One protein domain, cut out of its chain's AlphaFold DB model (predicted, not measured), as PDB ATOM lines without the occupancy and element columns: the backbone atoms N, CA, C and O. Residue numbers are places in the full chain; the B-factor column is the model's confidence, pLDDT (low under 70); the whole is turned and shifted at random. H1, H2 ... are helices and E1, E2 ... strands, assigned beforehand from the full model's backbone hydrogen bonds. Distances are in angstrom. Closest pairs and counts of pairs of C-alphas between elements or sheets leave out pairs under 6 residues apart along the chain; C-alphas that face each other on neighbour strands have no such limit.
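Overview. This is residues 43 to 174 of the 221 residues of the protein "Methyltransferase domain-containing protein" of Chloroflexi bacterium (UniProt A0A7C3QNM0). A twisted sheet of six strands forms the core, with H4 packed over E4 and E5 on one face and H2 over E2 on the other. H3 sits by E2 and E3 on H2's face, and H1 grazes the sheet with its residues 56 to 58. The printed part has 132 residues with four named helices and six named strands, in the order H1 E1 H2 E2 H3 E3 E4 H4 E5 E6; under half of the residues are in these elements, and the class is mixed, helices and strands. The sheet is mixed too, in the order E3 E2 E1 E4 E5 E6. The whole is compact, with a radius of gyration of the C-alphas of 13.4 A and spans of 44 by 31 by 30 A.

Along the chain. Start with the sheet: find C-alpha 66 at (254.757, 347.563, 316.505), where E1, residues 66 to 70, begins its 13.1 A. E2 is residues 87 to 92, 16.2 A long; E3 is 112 to 116, 12.7 A; E4 is 130 to 133; E5 is 155 to 158. E6, residues 167 to 170, ends at C-alpha 170, (261.400, 352.413, 329.759). H4 runs from residue 141 to 150, 14.2 A. H1 is residues 51 to 58, beginning at (256.828, 368.781, 312.646); H2 is 76 to 81 and H3 is 95 to 98.

Arrangement. E3, E2, E1, E4 and E5 are parallel, neighbour by neighbour: look for N 113 and O 88 at 2.8 A, N 69 and O 89 at 2.8 A, N 132 and O 68 at 2.8 A, and N 157 and O 131 at 2.8 A. E5 and E6 form an antiparallel hairpin, with N 169 and O 156 at 2.8 A. E1, H2, E2, then E2, H3, E3, then E4, H4, E5 are strand-helix-strand units, two parallel neighbour strands with a helix between, each with a right-handed crossover. H4 runs along the strands at a height over the sheet of 9.4 A; its closest C-alphas to E4 are Leu 148 and Gly 131, 6.6 A. H2, on the opposite face, has a height of 8.9 A, with C-alphas 78 and 90 closest to each other, 6.3 A. H3 lies over none of the strands, but only just, with 2 of its 4 C-alphas falling on E3; the closest C-alphas of H3 and E3 are Ala 95 and Cys 116, 6.0 A. H1 and H2 only just touch, with 3 pairs of C-alphas within 8 A, the closest Leu 58 and Met 81 at 6.4 A. In H2 and H4 every O i to N i+4 pair is within hydrogen-bond range, in H1 3 of 4; H3 is too short for one.

Size, cuts and confidence. The two C-alphas farthest apart are those of Ser 105 and Glu 174, 43.7 A. The printed part has no cut. The long links are H3 to E3 and E3 to E4, 13 residues each. Look for low confidence, pLDDT under 70, at residues 103 to 107 and 109.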
ATOM      1  N   GLU A  43     241.474 367.889 327.815       76.62
ATOM      2  CA  GLU A  43     241.974 366.568 327.409       76.62
ATOM      3  C   GLU A  43     241.294 366.056 326.129       76.62
ATOM      4  O   GLU A  43     241.939 365.410 325.306       76.62
ATOM      5  N   ALA A  44     240.010 366.378 325.935       77.81
ATOM      6  CA  ALA A  44     239.238 365.979 324.759       77.81
ATOM      7  C   ALA A  44     239.511 366.831 323.504       77.81
ATOM      8  O   ALA A  44     239.025 366.497 322.420       77.81
ATOM      9  N   MET A  45     240.243 367.945 323.623       80.75
ATOM     10  CA  MET A  45     240.543 368.798 322.474       80.75
ATOM     11  C   MET A  45     241.644 368.208 321.596       80.75
ATOM     12  O   MET A  45     242.718 367.829 322.061       80.75
ATOM     13  N   TYR A  46     241.398 368.236 320.288       81.69
ATOM     14  CA  TYR A  46     242.384 367.895 319.277       81.69
ATOM     15  C   TYR A  46     243.132 369.146 318.809       81.69
ATOM     16  O   TYR A  46     242.533 370.109 318.329       81.69
ATOM     17  N   ALA A  47     244.458 369.114 318.914       84.56
ATOM     18  CA  ALA A  47     245.338 370.064 318.253       84.56
ATOM     19  C   ALA A  47     246.609 369.330 317.819       84.56
ATOM     20  O   ALA A  47     247.262 368.704 318.660       84.56
ATOM     21  N   PRO A  48     246.989 369.400 316.536       88.19
ATOM     22  CA  PRO A  48     248.212 368.760 316.094       88.19
ATOM     23  C   PRO A  48     249.457 369.449 316.648       88.19
ATOM     24  O   PRO A  48     249.430 370.623 317.023       88.19
ATOM     25  N   TYR A  49     250.569 368.719 316.631       92.06
ATOM     26  CA  TYR A  49     251.880 369.272 316.955       92.06
ATOM     27  C   TYR A  49     252.606 369.740 315.697       92.06
ATOM     28  O   TYR A  49     252.252 369.379 314.569       92.06
ATOM     29  N   ASP A  50     253.636 370.555 315.907       92.94
ATOM     30  CA  ASP A  50     254.569 370.915 314.852       92.94
ATOM     31  C   ASP A  50     255.425 369.717 314.409       92.94
ATOM     32  O   ASP A  50     255.553 368.694 315.091       92.94
ATOM     33  N   GLN A  51     256.028 369.852 313.227       95.62
ATOM     34  CA  GLN A  51     256.828 368.781 312.646       95.62
ATOM     35  C   GLN A  51     258.087 368.473 313.469       95.62
ATOM     36  O   GLN A  51     258.499 367.319 313.517       95.62
ATOM     37  N   SER A  52     258.688 369.461 314.140       95.19
ATOM     38  CA  SER A  52     259.839 369.237 315.026       95.19
ATOM     39  C   SER A  52     259.499 368.313 316.193       95.19
ATOM     40  O   SER A  52     260.288 367.436 316.536       95.19
ATOM     41  N   THR A  53     258.307 368.460 316.767       94.69
ATOM     42  CA  THR A  53     257.825 367.605 317.850       94.69
ATOM     43  C   THR A  53     257.582 366.184 317.365       94.69
ATOM     44  O   THR A  53     257.982 365.230 318.031       94.69
ATOM     45  N   TYR A  54     257.000 366.027 316.175       96.38
ATOM     46  CA  TYR A  54     256.874 364.713 315.545       96.38
ATOM     47  C   TYR A  54     258.228 364.088 315.228       96.38
ATOM     48  O   TYR A  54     258.408 362.901 315.485       96.38
ATOM     49  N   GLN A  55     259.203 364.866 314.758       97.25
ATOM     50  CA  GLN A  55     260.531 364.350 314.440       97.25
ATOM     51  C   GLN A  55     261.206 363.707 315.658       97.25
ATOM     52  O   GLN A  55     261.765 362.624 315.527       97.25
ATOM     53  N   MET A  56     261.055 364.288 316.855       96.75
ATOM     54  CA  MET A  56     261.574 363.683 318.092       96.75
ATOM     55  C   MET A  56     260.996 362.287 318.372       96.75
ATOM     56  O   MET A  56     261.696 361.432 318.910       96.75
ATOM     57  N   VAL A  57     259.730 362.038 318.009       98.06
ATOM     58  CA  VAL A  57     259.124 360.699 318.093       98.06
ATOM     59  C   VAL A  57     259.724 359.783 317.028       98.06
ATOM     60  O   VAL A  57     260.123 358.662 317.335       98.06
ATOM     61  N   LEU A  58     259.811 360.258 315.783       98.38
ATOM     62  CA  LEU A  58     260.302 359.475 314.647       98.38
ATOM     63  C   LEU A  58     261.762 359.030 314.825       98.38
ATOM     64  O   LEU A  58     262.089 357.896 314.481       98.38
ATOM     65  N   ASP A  59     262.612 359.872 315.415       98.00
ATOM     66  CA  ASP A  59     264.051 359.624 315.597       98.00
ATOM     67  C   ASP A  59     264.369 358.443 316.528       98.00
ATOM     68  O   ASP A  59     265.473 357.894 316.488       98.00
ATOM     69  N   VAL A  60     263.423 358.033 317.379       97.81
ATOM     70  CA  VAL A  60     263.618 356.949 318.357       97.81
ATOM     71  C   VAL A  60     262.878 355.657 317.998       97.81
ATOM     72  O   VAL A  60     263.011 354.648 318.707       97.81
ATOM     73  N   LEU A  61     262.094 355.660 316.918       98.38
ATOM     74  CA  LEU A  61     261.409 354.472 316.410       98.38
ATOM     75  C   LEU A  61     262.372 353.545 315.671       98.38
ATOM     76  O   LEU A  61     263.406 353.957 315.147       98.38
ATOM     77  N   ARG A  62     262.028 352.260 315.644       98.25
ATOM     78  CA  ARG A  62     262.834 351.203 315.037       98.25
ATOM     79  C   ARG A  62     262.019 350.406 314.022       98.25
ATOM     80  O   ARG A  62     260.809 350.262 314.198       98.25
ATOM     81  N   PRO A  63     262.665 349.829 312.993       98.06
ATOM     82  CA  PRO A  63     261.959 349.041 311.987       98.06
ATOM     83  C   PRO A  63     261.198 347.835 312.525       98.06
ATOM     84  O   PRO A  63     260.202 347.438 311.932       98.06
ATOM     85  N   ASP A  64     261.642 347.261 313.644       97.94
ATOM     86  CA  ASP A  64     260.998 346.122 314.287       97.94
ATOM     87  C   ASP A  64     259.840 346.511 315.220       97.94
ATOM     88  O   ASP A  64     259.170 345.619 315.740       97.94
ATOM     89  N   ASP A  65     259.563 347.805 315.405       98.62
ATOM     90  CA  ASP A  65     258.487 348.246 316.282       98.62
ATOM     91  C   ASP A  65     257.093 347.918 315.713       98.62
ATOM     92  O   ASP A  65     256.786 348.092 314.532       98.62
ATOM     93  N   VAL A  66     256.216 347.494 316.614       98.62
ATOM     94  CA  VAL A  66     254.757 347.563 316.505       98.62
ATOM     95  C   VAL A  66     254.287 348.676 317.435       98.62
ATOM     96  O   VAL A  66     254.465 348.568 318.658       98.62
ATOM     97  N   VAL A  67     253.727 349.738 316.858       98.81
ATOM     98  CA  VAL A  67     253.352 350.967 317.570       98.81
ATOM     99  C   VAL A  67     251.871 350.949 317.944       98.81
ATOM    100  O   VAL A  67     251.032 350.586 317.123       98.81
ATOM    101  N   LEU A  68     251.553 351.403 319.157       98.81
ATOM    102  CA  LEU A  68     250.211 351.834 319.554       98.81
ATOM    103  C   LEU A  68     250.209 353.355 319.758       98.81
ATOM    104  O   LEU A  68     250.809 353.841 320.714       98.81
ATOM    105  N   ASP A  69     249.561 354.089 318.859       98.62
ATOM    106  CA  ASP A  69     249.428 355.549 318.886       98.62
ATOM    107  C   ASP A  69     248.128 355.935 319.606       98.62
ATOM    108  O   ASP A  69     247.033 355.648 319.120       98.62
ATOM    109  N   LEU A  70     248.249 356.498 320.808       98.25
ATOM    110  CA  LEU A  70     247.142 356.828 321.705       98.25
ATOM    111  C   LEU A  70     246.738 358.296 321.529       98.25
ATOM    112  O   LEU A  70     247.543 359.192 321.794       98.25
ATOM    113  N   GLY A  71     245.482 358.533 321.141       96.38
ATOM    114  CA  GLY A  71     245.022 359.867 320.749       96.38
ATOM    115  C   GLY A  71     245.588 360.245 319.383       96.38
ATOM    116  O   GLY A  71     246.207 361.298 319.227       96.38
ATOM    117  N   ALA A  72     245.439 359.336 318.417       96.19
ATOM    118  CA  ALA A  72     246.086 359.413 317.111       96.19
ATOM    119  C   ALA A  72     245.620 360.603 316.249       96.19
ATOM    120  O   ALA A  72     246.257 360.913 315.235       96.19
ATOM    121  N   GLY A  73     244.530 361.277 316.629       94.56
ATOM    122  CA  GLY A  73     244.016 362.435 315.915       94.56
ATOM    123  C   GLY A  73     243.675 362.108 314.461       94.56
ATOM    124  O   GLY A  73     243.043 361.098 314.169       94.56
ATOM    125  N   ASP A  74     244.115 362.959 313.534       93.50
ATOM    126  CA  ASP A  74     243.885 362.805 312.087       93.50
ATOM    127  C   ASP A  74     244.834 361.794 311.404       93.50
ATOM    128  O   ASP A  74     244.997 361.800 310.181       93.50
ATOM    129  N   LEU A  75     245.493 360.930 312.188       94.19
ATOM    130  CA  LEU A  75     246.455 359.910 311.751       94.19
ATOM    131  C   LEU A  75     247.763 360.455 311.159       94.19
ATOM    132  O   LEU A  75     248.580 359.683 310.646       94.19
ATOM    133  N   ARG A  76     248.014 361.766 311.207       93.75
ATOM    134  CA  ARG A  76     249.214 362.372 310.608       93.75
ATOM    135  C   ARG A  76     250.520 361.835 311.170       93.75
ATOM    136  O   ARG A  76     251.430 361.557 310.389       93.75
ATOM    137  N   LEU A  77     250.643 361.710 312.492       95.75
ATOM    138  CA  LEU A  77     251.844 361.120 313.090       95.75
ATOM    139  C   LEU A  77     251.896 359.620 312.789       95.75
ATOM    140  O   LEU A  77     252.923 359.133 312.320       95.75
ATOM    141  N   SER A  78     250.775 358.912 312.952       96.38
ATOM    142  CA  SER A  78     250.662 357.472 312.692       96.38
ATOM    143  C   SER A  78     251.165 357.085 311.296       96.38
ATOM    144  O   SER A  78     251.927 356.132 311.142       96.38
ATOM    145  N   ARG A  79     250.818 357.874 310.276       94.25
ATOM    146  CA  ARG A  79     251.280 357.685 308.891       94.25
ATOM    147  C   ARG A  79     252.779 357.893 308.727       94.25
ATOM    148  O   ARG A  79     253.422 357.136 308.009       94.25
ATOM    149  N   GLN A  80     253.356 358.891 309.395       95.25
ATOM    150  CA  GLN A  80     254.805 359.098 309.370       95.25
ATOM    151  C   GLN A  80     255.540 357.930 310.037       95.25
ATOM    152  O   GLN A  80     256.520 357.434 309.484       95.25
ATOM    153  N   MET A  81     255.019 357.430 311.161       97.44
ATOM    154  CA  MET A  81     255.576 356.268 311.858       97.44
ATOM    155  C   MET A  81     255.536 355.004 310.992       97.44
ATOM    156  O   MET A  81     256.526 354.279 310.933       97.44
ATOM    157  N   ALA A  82     254.449 354.769 310.250       96.44
ATOM    158  CA  ALA A  82     254.280 353.595 309.383       96.44
ATOM    159  C   ALA A  82     255.320 353.468 308.249       96.44
ATOM    160  O   ALA A  82     255.484 352.389 307.672       96.44
ATOM    161  N   ARG A  83     256.051 354.548 307.946       95.00
ATOM    162  CA  ARG A  83     257.184 354.547 307.001       95.00
ATOM    163  C   ARG A  83     258.450 353.935 307.604       95.00
ATOM    164  O   ARG A  83     259.353 353.567 306.861       95.00
ATOM    165  N   ILE A  84     258.519 353.864 308.930       96.75
ATOM    166  CA  ILE A  84     259.685 353.421 309.696       96.75
ATOM    167  C   ILE A  84     259.432 352.028 310.266       96.75
ATOM    168  O   ILE A  84     260.288 351.164 310.127       96.75
ATOM    169  N   VAL A  85     258.271 351.821 310.892       97.94
ATOM    170  CA  VAL A  85     257.976 350.656 311.743       97.94
ATOM    171  C   VAL A  85     257.260 349.525 310.989       97.94
ATOM    172  O   VAL A  85     256.846 349.696 309.839       97.94
ATOM    173  N   GLN A  86     257.052 348.373 311.642       96.88
ATOM    174  CA  GLN A  86     256.318 347.251 311.043       96.88
ATOM    175  C   GLN A  86     254.841 347.590 310.809       96.88
ATOM    176  O   GLN A  86     254.307 347.344 309.725       96.88
ATOM    177  N   LYS A  87     254.178 348.136 311.837       97.25
ATOM    178  CA  LYS A  87     252.766 348.542 311.813       97.25
ATOM    179  C   LYS A  87     252.426 349.514 312.943       97.25
ATOM    180  O   LYS A  87     253.122 349.567 313.959       97.25
ATOM    181  N   VAL A  88     251.317 350.226 312.779       98.44
ATOM    182  CA  VAL A  88     250.783 351.201 313.731       98.44
ATOM    183  C   VAL A  88     249.306 350.912 313.984       98.44
ATOM    184  O   VAL A  88     248.495 350.975 313.066       98.44
ATOM    185  N   TYR A  89     248.950 350.638 315.234       98.50
ATOM    186  CA  TYR A  89     247.576 350.710 315.723       98.50
ATOM    187  C   TYR A  89     247.301 352.144 316.163       98.50
ATOM    188  O   TYR A  89     247.923 352.619 317.109       98.50
ATOM    189  N   ALA A  90     246.407 352.841 315.472       97.75
ATOM    190  CA  ALA A  90     246.125 354.250 315.716       97.75
ATOM    191  C   ALA A  90     244.762 354.401 316.392       97.75
ATOM    192  O   ALA A  90     243.731 354.235 315.742       97.75
ATOM    193  N   VAL A  91     244.758 354.669 317.700       98.19
ATOM    194  CA  VAL A  91     243.542 354.742 318.516       98.19
ATOM    195  C   VAL A  91     243.131 356.195 318.704       98.19
ATOM    196  O   VAL A  91     243.881 356.996 319.260       98.19
ATOM    197  N   GLU A  92     241.914 356.518 318.291       97.00
ATOM    198  CA  GLU A  92     241.292 357.827 318.476       97.00
ATOM    199  C   GLU A  92     239.833 357.623 318.892       97.00
ATOM    200  O   GLU A  92     239.145 356.749 318.365       97.00
ATOM    201  N   ILE A  93     239.356 358.398 319.864       95.94
ATOM    202  CA  ILE A  93     237.986 358.275 320.372       95.94
ATOM    203  C   ILE A  93     236.997 359.062 319.507       95.94
ATOM    204  O   ILE A  93     235.824 358.702 319.409       95.94
ATOM    205  N   ASN A  94     237.460 360.142 318.879       94.00
ATOM    206  CA  ASN A  94     236.636 361.033 318.087       94.00
ATOM    207  C   ASN A  94     236.631 360.622 316.608       94.00
ATOM    208  O   ASN A  94     237.533 360.967 315.842       94.00
ATOM    209  N   ALA A  95     235.557 359.943 316.196       93.25
ATOM    210  CA  ALA A  95     235.332 359.551 314.804       93.25
ATOM    211  C   ALA A  95     235.462 360.733 313.829       93.25
ATOM    212  O   ALA A  95     236.104 360.607 312.794       93.25
ATOM    213  N   SER A  96     234.956 361.916 314.190       92.56
ATOM    214  CA  SER A  96     235.016 363.099 313.321       92.56
ATOM    215  C   SER A  96     236.428 363.660 313.144       92.56
ATOM    216  O   SER A  96     236.666 364.417 312.206       92.56
ATOM    217  N   VAL A  97     237.370 363.337 314.036       92.00
ATOM    218  CA  VAL A  97     238.793 363.667 313.853       92.00
ATOM    219  C   VAL A  97     239.460 362.626 312.954       92.00
ATOM    220  O   VAL A  97     240.217 363.001 312.061       92.00
ATOM    221  N   LEU A  98     239.120 361.342 313.109       90.12
ATOM    222  CA  LEU A  98     239.563 360.291 312.186       90.12
ATOM    223  C   LEU A  98     239.083 360.540 310.750       90.12
ATOM    224  O   LEU A  98     239.851 360.333 309.817       90.12
ATOM    225  N   ASP A  99     237.861 361.040 310.567       88.19
ATOM    226  CA  ASP A  99     237.296 361.366 309.250       88.19
ATOM    227  C   ASP A  99     238.043 362.512 308.542       88.19
ATOM    228  O   ASP A  99     237.965 362.648 307.322       88.19
ATOM    229  N   GLN A 100     238.795 363.331 309.287       86.44
ATOM    230  CA  GLN A 100     239.672 364.361 308.718       86.44
ATOM    231  C   GLN A 100     240.981 363.781 308.179       86.44
ATOM    232  O   GLN A 100     241.739 364.503 307.523       86.44
ATOM    233  N   ALA A 101     241.268 362.500 308.444       83.62
ATOM    234  CA  ALA A 101     242.448 361.853 307.910       83.62
ATOM    235  C   ALA A 101     242.414 361.953 306.378       83.62
ATOM    236  O   ALA A 101     241.443 361.526 305.746       83.62
ATOM    237  N   PRO A 102     243.462 362.502 305.745       72.12
ATOM    238  CA  PRO A 102     243.449 362.717 304.311       72.12
ATOM    239  C   PRO A 102     243.226 361.390 303.578       72.12
ATOM    240  O   PRO A 102     243.924 360.400 303.834       72.12
ATOM    241  N   ALA A 103     242.263 361.381 302.651       64.75
ATOM    242  CA  ALA A 103     242.029 360.277 301.730       64.75
ATOM    243  C   ALA A 103     243.269 360.126 300.840       64.75
ATOM    244  O   ALA A 103     243.466 360.862 299.877       64.75
ATOM    245  N   SER A 104     244.177 359.236 301.221       61.50
ATOM    246  CA  SER A 104     245.492 359.142 300.594       61.50
ATOM    247  C   SER A 104     245.613 357.899 299.721       61.50
ATOM    248  O   SER A 104     245.297 356.800 300.178       61.50
ATOM    249  N   SER A 105     246.262 358.042 298.570       64.19
ATOM    250  CA  SER A 105     246.938 356.969 297.828       64.19
ATOM    251  C   SER A 105     248.233 356.490 298.517       64.19
ATOM    252  O   SER A 105     249.187 356.091 297.854       64.19
ATOM    253  N   ASP A 106     248.299 356.575 299.852       69.44
ATOM    254  CA  ASP A 106     249.496 356.285 300.641       69.44
ATOM    255  C   ASP A 106     249.859 354.798 300.506       69.44
ATOM    256  O   ASP A 106     249.078 353.944 300.942       69.44
ATOM    257  N   PRO A 107     251.031 354.459 299.938       69.12
ATOM    258  CA  PRO A 107     251.455 353.068 299.793       69.12
ATOM    259  C   PRO A 107     251.602 352.353 301.145       69.12
ATOM    260  O   PRO A 107     251.646 351.124 301.186       69.12
ATOM    261  N   TRP A 108     251.641 353.096 302.256       71.94
ATOM    262  CA  TRP A 108     251.741 352.570 303.615       71.94
ATOM    263  C   TRP A 108     250.396 352.469 304.338       71.94
ATOM    264  O   TRP A 108     250.375 352.084 305.507       71.94
ATOM    265  N   ALA A 109     249.270 352.745 303.665       69.12
ATOM    266  CA  ALA A 109     247.936 352.666 304.262       69.12
ATOM    267  C   ALA A 109     247.655 351.296 304.908       69.12
ATOM    268  O   ALA A 109     247.024 351.235 305.955       69.12
ATOM    269  N   GLY A 110     248.199 350.204 304.353       77.69
ATOM    270  CA  GLY A 110     248.063 348.857 304.926       77.69
ATOM    271  C   GLY A 110     248.826 348.618 306.240       77.69
ATOM    272  O   GLY A 110     248.644 347.574 306.859       77.69
ATOM    273  N   ARG A 111     249.687 349.551 306.671       92.19
ATOM    274  CA  ARG A 111     250.449 349.472 307.931       92.19
ATOM    275  C   ARG A 111     249.871 350.339 309.044       92.19
ATOM    276  O   ARG A 111     250.286 350.171 310.187       92.19
ATOM    277  N   VAL A 112     248.943 351.242 308.734       95.25
ATOM    278  CA  VAL A 112     248.186 352.003 309.735       95.25
ATOM    279  C   VAL A 112     246.828 351.335 309.892       95.25
ATOM    280  O   VAL A 112     246.097 351.183 308.920       95.25
ATOM    281  N   ILE A 113     246.487 350.942 311.112       95.69
ATOM    282  CA  ILE A 113     245.207 350.330 311.467       95.69
ATOM    283  C   ILE A 113     244.466 351.339 312.352       95.69
ATOM    284  O   ILE A 113     244.761 351.405 313.551       95.69
ATOM    285  N   PRO A 114     243.559 352.159 311.789       95.12
ATOM    286  CA  PRO A 114     242.753 353.087 312.570       95.12
ATOM    287  C   PRO A 114     241.757 352.322 313.442       95.12
ATOM    288  O   PRO A 114     241.098 351.389 312.981       95.12
ATOM    289  N   ILE A 115     241.634 352.731 314.698       96.62
ATOM    290  CA  ILE A 115     240.724 352.155 315.682       96.62
ATOM    291  C   ILE A 115     239.954 353.307 316.323       96.62
ATOM    292  O   ILE A 115     240.505 354.065 317.121       96.62
ATOM    293  N   CYS A 116     238.670 353.422 315.984       97.25
ATOM    294  CA  CYS A 116     237.770 354.367 316.632       97.25
ATOM    295  C   CYS A 116     237.299 353.780 317.969       97.25
ATOM    296  O   CYS A 116     236.336 353.010 318.006       97.25
ATOM    297  N   ALA A 117     237.999 354.082 319.060       97.44
ATOM    298  CA  ALA A 117     237.688 353.540 320.379       97.44
ATOM    299  C   ALA A 117     238.189 354.437 321.513       97.44
ATOM    300  O   ALA A 117     239.161 355.177 321.379       97.44
ATOM    301  N   ASP A 118     237.561 354.300 322.680       97.19
ATOM    302  CA  ASP A 118     238.099 354.855 323.916       97.19
ATOM    303  C   ASP A 118     239.304 354.020 324.377       97.19
ATOM    304  O   ASP A 118     239.166 352.885 324.844       97.19
ATOM    305  N   ALA A 119     240.504 354.597 324.284       97.44
ATOM    306  CA  ALA A 119     241.744 353.953 324.704       97.44
ATOM    307  C   ALA A 119     241.749 353.532 326.185       97.44
ATOM    308  O   ALA A 119     242.561 352.692 326.579       97.44
ATOM    309  N   ARG A 120     240.865 354.078 327.030       97.12
ATOM    310  CA  ARG A 120     240.745 353.706 328.448       97.12
ATOM    311  C   ARG A 120     240.149 352.312 328.604       97.12
ATOM    312  O   ARG A 120     240.649 351.534 329.415       97.12
ATOM    313  N   THR A 121     239.182 351.944 327.768       97.44
ATOM    314  CA  THR A 121     238.474 350.652 327.829       97.44
ATOM    315  C   THR A 121     238.923 349.656 326.761       97.44
ATOM    316  O   THR A 121     238.819 348.458 326.984       97.44
ATOM    317  N   PHE A 122     239.491 350.120 325.646       96.75
ATOM    318  CA  PHE A 122     239.994 349.274 324.560       96.75
ATOM    319  C   PHE A 122     241.163 348.373 324.995       96.75
ATOM    320  O   PHE A 122     242.164 348.874 325.513       96.75
ATOM    321  N   ASP A 123     241.084 347.063 324.770       97.38
ATOM    322  CA  ASP A 123     242.187 346.146 325.074       97.38
ATOM    323  C   ASP A 123     243.346 346.312 324.084       97.38
ATOM    324  O   ASP A 123     243.176 346.229 322.870       97.38
ATOM    325  N   PHE A 124     244.550 346.550 324.609       98.31
ATOM    326  CA  PHE A 124     245.721 346.799 323.773       98.31
ATOM    327  C   PHE A 124     246.214 345.494 323.129       98.31
ATOM    328  O   PHE A 124     246.358 344.499 323.847       98.31
ATOM    329  N   PRO A 125     246.511 345.480 321.811       98.12
ATOM    330  CA  PRO A 125     247.025 344.292 321.136       98.12
ATOM    331  C   PRO A 125     248.303 343.763 321.799       98.12
ATOM    332  O   PRO A 125     249.180 344.531 322.192       98.12
ATOM    333  N   SER A 126     248.414 342.439 321.920       97.19
ATOM    334  CA  SER A 126     249.493 341.771 322.665       97.19
ATOM    335  C   SER A 126     250.855 341.788 321.972       97.19
ATOM    336  O   SER A 126     251.851 341.386 322.569       97.19
ATOM    337  N   ASP A 127     250.918 342.231 320.719       97.94
ATOM    338  CA  ASP A 127     252.161 342.366 319.966       97.94
ATOM    339  C   ASP A 127     252.694 343.802 319.922       97.94
ATOM    340  O   ASP A 127     253.716 344.057 319.283       97.94
ATOM    341  N   VAL A 128     252.057 344.738 320.637       98.38
ATOM    342  CA  VAL A 128     252.557 346.107 320.802       98.38
ATOM    343  C   VAL A 128     253.911 346.090 321.505       98.38
ATOM    344  O   VAL A 128     254.077 345.580 322.611       98.38
ATOM    345  N   THR A 129     254.892 346.729 320.876       98.69
ATOM    346  CA  THR A 129     256.258 346.849 321.410       98.69
ATOM    347  C   THR A 129     256.554 348.236 321.973       98.69
ATOM    348  O   THR A 129     257.385 348.364 322.877       98.69
ATOM    349  N   VAL A 130     255.867 349.267 321.473       98.81
ATOM    350  CA  VAL A 130     256.045 350.665 321.869       98.81
ATOM    351  C   VAL A 130     254.700 351.392 321.849       98.81
ATOM    352  O   VAL A 130     253.923 351.259 320.907       98.81
ATOM    353  N   GLY A 131     254.421 352.151 322.906       98.75
ATOM    354  CA  GLY A 131     253.320 353.111 322.931       98.75
ATOM    355  C   GLY A 131     253.801 354.504 322.533       98.75
ATOM    356  O   GLY A 131     254.923 354.887 322.870       98.75
ATOM    357  N   VAL A 132     252.948 355.272 321.867       98.75
ATOM    358  CA  VAL A 132     253.129 356.703 321.607       98.75
ATOM    359  C   VAL A 132     251.939 357.435 322.220       98.75
ATOM    360  O   VAL A 132     250.796 357.093 321.940       98.75
ATOM    361  N   LEU A 133     252.200 358.399 323.105       97.69
ATOM    362  CA  LEU A 133     251.176 359.193 323.793       97.69
ATOM    363  C   LEU A 133     251.548 360.671 323.709       97.69
ATOM    364  O   LEU A 133     252.239 361.206 324.583       97.69
ATOM    365  N   MET A 134     251.069 361.331 322.660       96.06
ATOM    366  CA  MET A 134     251.289 362.758 322.409       96.06
ATOM    367  C   MET A 134     250.115 363.604 322.920       96.06
ATOM    368  O   MET A 134     249.654 364.534 322.270       96.06
ATOM    369  N   MET A 135     249.614 363.292 324.111       92.00
ATOM    370  CA  MET A 135     248.507 364.002 324.750       92.00
ATOM    371  C   MET A 135     249.044 364.796 325.944       92.00
ATOM    372  O   MET A 135     249.039 364.308 327.073       92.00
ATOM    373  N   ARG A 136     249.522 366.029 325.716       88.12
ATOM    374  CA  ARG A 136     250.156 366.850 326.767       88.12
ATOM    375  C   ARG A 136     249.257 367.128 327.976       88.12
ATOM    376  O   ARG A 136     249.781 367.456 329.024       88.12
ATOM    377  N   HIS A 137     247.937 367.004 327.856       87.56
ATOM    378  CA  HIS A 137     246.986 367.186 328.963       87.56
ATOM    379  C   HIS A 137     246.346 365.861 329.405       87.56
ATOM    380  O   HIS A 137     245.210 365.847 329.864       87.56
ATOM    381  N   CYS A 138     247.049 364.738 329.235       91.81
ATOM    382  CA  CYS A 138     246.538 363.427 329.618       91.81
ATOM    383  C   CYS A 138     246.345 363.317 331.138       91.81
ATOM    384  O   CYS A 138     247.306 363.411 331.901       91.81
ATOM    385  N   LEU A 139     245.118 363.023 331.563       91.94
ATOM    386  CA  LEU A 139     244.754 362.767 332.961       91.94
ATOM    387  C   LEU A 139     244.843 361.274 333.316       91.94
ATOM    388  O   LEU A 139     244.735 360.878 334.475       91.94
ATOM    389  N   HIS A 140     245.047 360.427 332.308       95.81
ATOM    390  CA  HIS A 140     244.988 358.970 332.406       95.81
ATOM    391  C   HIS A 140     246.339 358.285 332.156       95.81
ATOM    392  O   HIS A 140     246.386 357.096 331.831       95.81
ATOM    393  N   PHE A 141     247.456 358.997 332.334       96.94
ATOM    394  CA  PHE A 141     248.793 358.471 332.047       96.94
ATOM    395  C   PHE A 141     249.068 357.139 332.757       96.94
ATOM    396  O   PHE A 141     249.464 356.170 332.113       96.94
ATOM    397  N   GLY A 142     248.808 357.057 334.068       97.19
ATOM    398  CA  GLY A 142     249.031 355.832 334.844       97.19
ATOM    399  C   GLY A 142     248.238 354.619 334.345       97.19
ATOM    400  O   GLY A 142     248.739 353.493 334.402       97.19
ATOM    401  N   LEU A 143     247.035 354.842 333.803       97.69
ATOM    402  CA  LEU A 143     246.224 353.798 333.179       97.69
ATOM    403  C   LEU A 143     246.888 353.296 331.894       97.69
ATOM    404  O   LEU A 143     247.108 352.093 331.747       97.69
ATOM    405  N   TYR A 144     247.246 354.199 330.980       98.38
ATOM    406  CA  TYR A 144     247.892 353.828 329.716       98.38
ATOM    407  C   TYR A 144     249.245 353.163 329.940       98.38
ATOM    408  O   TYR A 144     249.545 352.152 329.308       98.38
ATOM    409  N   PHE A 145     250.010 353.663 330.906       98.06
ATOM    410  CA  PHE A 145     251.255 353.066 331.358       98.06
ATOM    411  C   PHE A 145     251.067 351.591 331.754       98.06
ATOM    412  O   PHE A 145     251.759 350.710 331.243       98.06
ATOM    413  N   ALA A 146     250.090 351.300 332.623       97.62
ATOM    414  CA  ALA A 146     249.809 349.940 333.081       97.62
ATOM    415  C   ALA A 146     249.316 349.025 331.947       97.62
ATOM    416  O   ALA A 146     249.725 347.866 331.858       97.62
ATOM    417  N   LYS A 147     248.461 349.541 331.058       98.44
ATOM    418  CA  LYS A 147     247.949 348.779 329.912       98.44
ATOM    419  C   LYS A 147     249.053 348.431 328.913       98.44
ATOM    420  O   LYS A 147     249.110 347.289 328.473       98.44
ATOM    421  N   LEU A 148     249.956 349.369 328.621       98.56
ATOM    422  CA  LEU A 148     251.125 349.130 327.768       98.56
ATOM    423  C   LEU A 148     252.071 348.086 328.375       98.56
ATOM    424  O   LEU A 148     252.528 347.187 327.676       98.56
ATOM    425  N   GLN A 149     252.338 348.147 329.684       97.38
ATOM    426  CA  GLN A 149     253.117 347.097 330.351       97.38
ATOM    427  C   GLN A 149     252.445 345.726 330.221       97.38
ATOM    428  O   GLN A 149     253.103 344.748 329.867       97.38
ATOM    429  N   LYS A 150     251.131 345.655 330.474       97.38
ATOM    430  CA  LYS A 150     250.347 344.417 330.364       97.38
ATOM    431  C   LYS A 150     250.354 343.852 328.940       97.38
ATOM    432  O   LYS A 150     250.379 342.636 328.785       97.38
ATOM    433  N   SER A 151     250.364 344.707 327.917       96.75
ATOM    434  CA  SER A 151     250.438 344.290 326.512       96.75
ATOM    435  C   SER A 151     251.845 343.874 326.067       96.75
ATOM    436  O   SER A 151     252.024 343.505 324.914       96.75
ATOM    437  N   GLY A 152     252.850 343.934 326.950       97.06
ATOM    438  CA  GLY A 152     254.232 343.554 326.642       97.06
ATOM    439  C   GLY A 152     255.083 344.670 326.030       97.06
ATOM    440  O   GLY A 152     256.247 344.423 325.674       97.06
ATOM    441  N   ALA A 153     254.555 345.898 325.953       98.44
ATOM    442  CA  ALA A 153     255.288 347.039 325.428       98.44
ATOM    443  C   ALA A 153     256.534 347.321 326.279       98.44
ATOM    444  O   ALA A 153     256.553 347.188 327.504       98.44
ATOM    445  N   ARG A 154     257.615 347.708 325.606       98.19
ATOM    446  CA  ARG A 154     258.934 347.931 326.220       98.19
ATOM    447  C   ARG A 154     259.175 349.406 326.493       98.19
ATOM    448  O   ARG A 154     259.913 349.748 327.408       98.19
ATOM    449  N   ARG A 155     258.579 350.266 325.669       98.44
ATOM    450  CA  ARG A 155     258.819 351.706 325.656       98.44
ATOM    451  C   ARG A 155     257.508 352.469 325.534       98.44
ATOM    452  O   ARG A 155     256.573 351.994 324.893       98.44
ATOM    453  N   LEU A 156     257.478 353.661 326.109       98.62
ATOM    454  CA  LEU A 156     256.450 354.669 325.877       98.62
ATOM    455  C   LEU A 156     257.139 355.967 325.460       98.62
ATOM    456  O   LEU A 156     257.945 356.498 326.216       98.62
ATOM    457  N   ILE A 157     256.832 356.466 324.268       98.50
ATOM    458  CA  ILE A 157     257.287 357.772 323.788       98.50
ATOM    459  C   ILE A 157     256.166 358.771 324.059       98.50
ATOM    460  O   ILE A 157     255.025 358.547 323.653       98.50
ATOM    461  N   THR A 158     256.440 359.844 324.790       97.81
ATOM    462  CA  THR A 158     255.369 360.718 325.281       97.81
ATOM    463  C   THR A 158     255.843 362.125 325.591       97.81
ATOM    464  O   THR A 158     257.013 362.343 325.863       97.81
ATOM    465  N   ASN A 159     254.918 363.079 325.596       94.81
ATOM    466  CA  ASN A 159     255.119 364.414 326.158       94.81
ATOM    467  C   ASN A 159     254.175 364.708 327.339       94.81
ATOM    468  O   ASN A 159     254.075 365.850 327.784       94.81
ATOM    469  N   ALA A 160     253.462 363.698 327.844       94.06
ATOM    470  CA  ALA A 160     252.391 363.887 328.816       94.06
ATOM    471  C   ALA A 160     252.896 364.265 330.219       94.06
ATOM    472  O   ALA A 160     252.233 365.043 330.896       94.06
ATOM    473  N   ARG A 161     254.067 363.770 330.654       92.94
ATOM    474  CA  ARG A 161     254.611 364.070 331.996       92.94
ATOM    475  C   ARG A 161     255.210 365.475 332.116       92.94
ATOM    476  O   ARG A 161     255.157 366.084 333.180       92.94
ATOM    477  N   TRP A 162     255.805 365.971 331.028       90.62
ATOM    478  CA  TRP A 162     256.568 367.229 331.002       90.62
ATOM    479  C   TRP A 162     255.894 368.349 330.202       90.62
ATOM    480  O   TRP A 162     256.412 369.463 330.160       90.62
ATOM    481  N   HIS A 163     254.775 368.063 329.534       87.50
ATOM    482  CA  HIS A 163     253.929 368.973 328.745       87.50
ATOM    483  C   HIS A 163     254.571 369.667 327.529       87.50
ATOM    484  O   HIS A 163     253.846 370.174 326.672       87.50
ATOM    485  N   MET A 164     255.902 369.695 327.423       77.81
ATOM    486  CA  MET A 164     256.635 370.384 326.357       77.81
ATOM    487  C   MET A 164     257.512 369.437 325.537       77.81
ATOM    488  O   MET A 164     257.384 369.388 324.317       77.81
ATOM    489  N   SER A 165     258.405 368.694 326.197       85.19
ATOM    490  CA  SER A 165     259.393 367.839 325.525       85.19
ATOM    491  C   SER A 165     258.907 366.402 325.384       85.19
ATOM    492  O   SER A 165     258.158 365.907 326.228       85.19
ATOM    493  N   VAL A 166     259.370 365.733 324.326       94.12
ATOM    494  CA  VAL A 166     259.194 364.290 324.150       94.12
ATOM    495  C   VAL A 166     260.238 363.561 324.988       94.12
ATOM    496  O   VAL A 166     261.426 363.870 324.934       94.12
ATOM    497  N   GLU A 167     259.794 362.569 325.740       95.19
ATOM    498  CA  GLU A 167     260.639 361.626 326.452       95.19
ATOM    499  C   GLU A 167     260.359 360.196 325.988       95.19
ATOM    500  O   GLU A 167     259.289 359.878 325.463       95.19
ATOM    501  N   MET A 168     261.323 359.315 326.237       96.88
ATOM    502  CA  MET A 168     261.176 357.879 326.051       96.88
ATOM    503  C   MET A 168     261.273 357.196 327.413       96.88
ATOM    504  O   MET A 168     262.337 357.153 328.029       96.88
ATOM    505  N   VAL A 169     260.159 356.641 327.868       97.25
ATOM    506  CA  VAL A 169     260.044 355.925 329.135       97.25
ATOM    507  C   VAL A 169     260.312 354.441 328.908       97.25
ATOM    508  O   VAL A 169     259.666 353.810 328.067       97.25
ATOM    509  N   ASP A 170     261.225 353.864 329.686       97.31
ATOM    510  CA  ASP A 170     261.400 352.413 329.759       97.31
ATOM    511  C   ASP A 170     260.286 351.808 330.631       97.31
ATOM    512  O   ASP A 170     260.191 352.043 331.843       97.31
ATOM    513  N   LEU A 171     259.402 351.034 330.003       97.62
ATOM    514  CA  LEU A 171     258.270 350.398 330.674       97.62
ATOM    515  C   LEU A 171     258.691 349.180 331.505       97.62
ATOM    516  O   LEU A 171     257.938 348.759 332.376       97.62
ATOM    517  N   ARG A 172     259.881 348.621 331.276       95.62
ATOM    518  CA  ARG A 172     260.398 347.434 331.977       95.62
ATOM    519  C   ARG A 172     261.284 347.785 333.162       95.62
ATOM    520  O   ARG A 172     261.504 346.937 334.022       95.62
ATOM    521  N   ARG A 173     261.780 349.020 333.215       94.44
ATOM    522  CA  ARG A 173     262.588 349.517 334.327       94.44
ATOM    523  C   ARG A 173     261.822 349.437 335.651       94.44
ATOM    524  O   ARG A 173     260.674 349.875 335.741       94.44
ATOM    525  N   GLU A 174     262.478 348.915 336.683       92.94
ATOM    526  CA  GLU A 174     261.964 348.962 338.052       92.94
ATOM    527  C   GLU A 174     261.895 350.413 338.541       92.94
ATOM    528  O   GLU A 174     262.804 351.215 338.308       92.94
TER     529      GLU A 174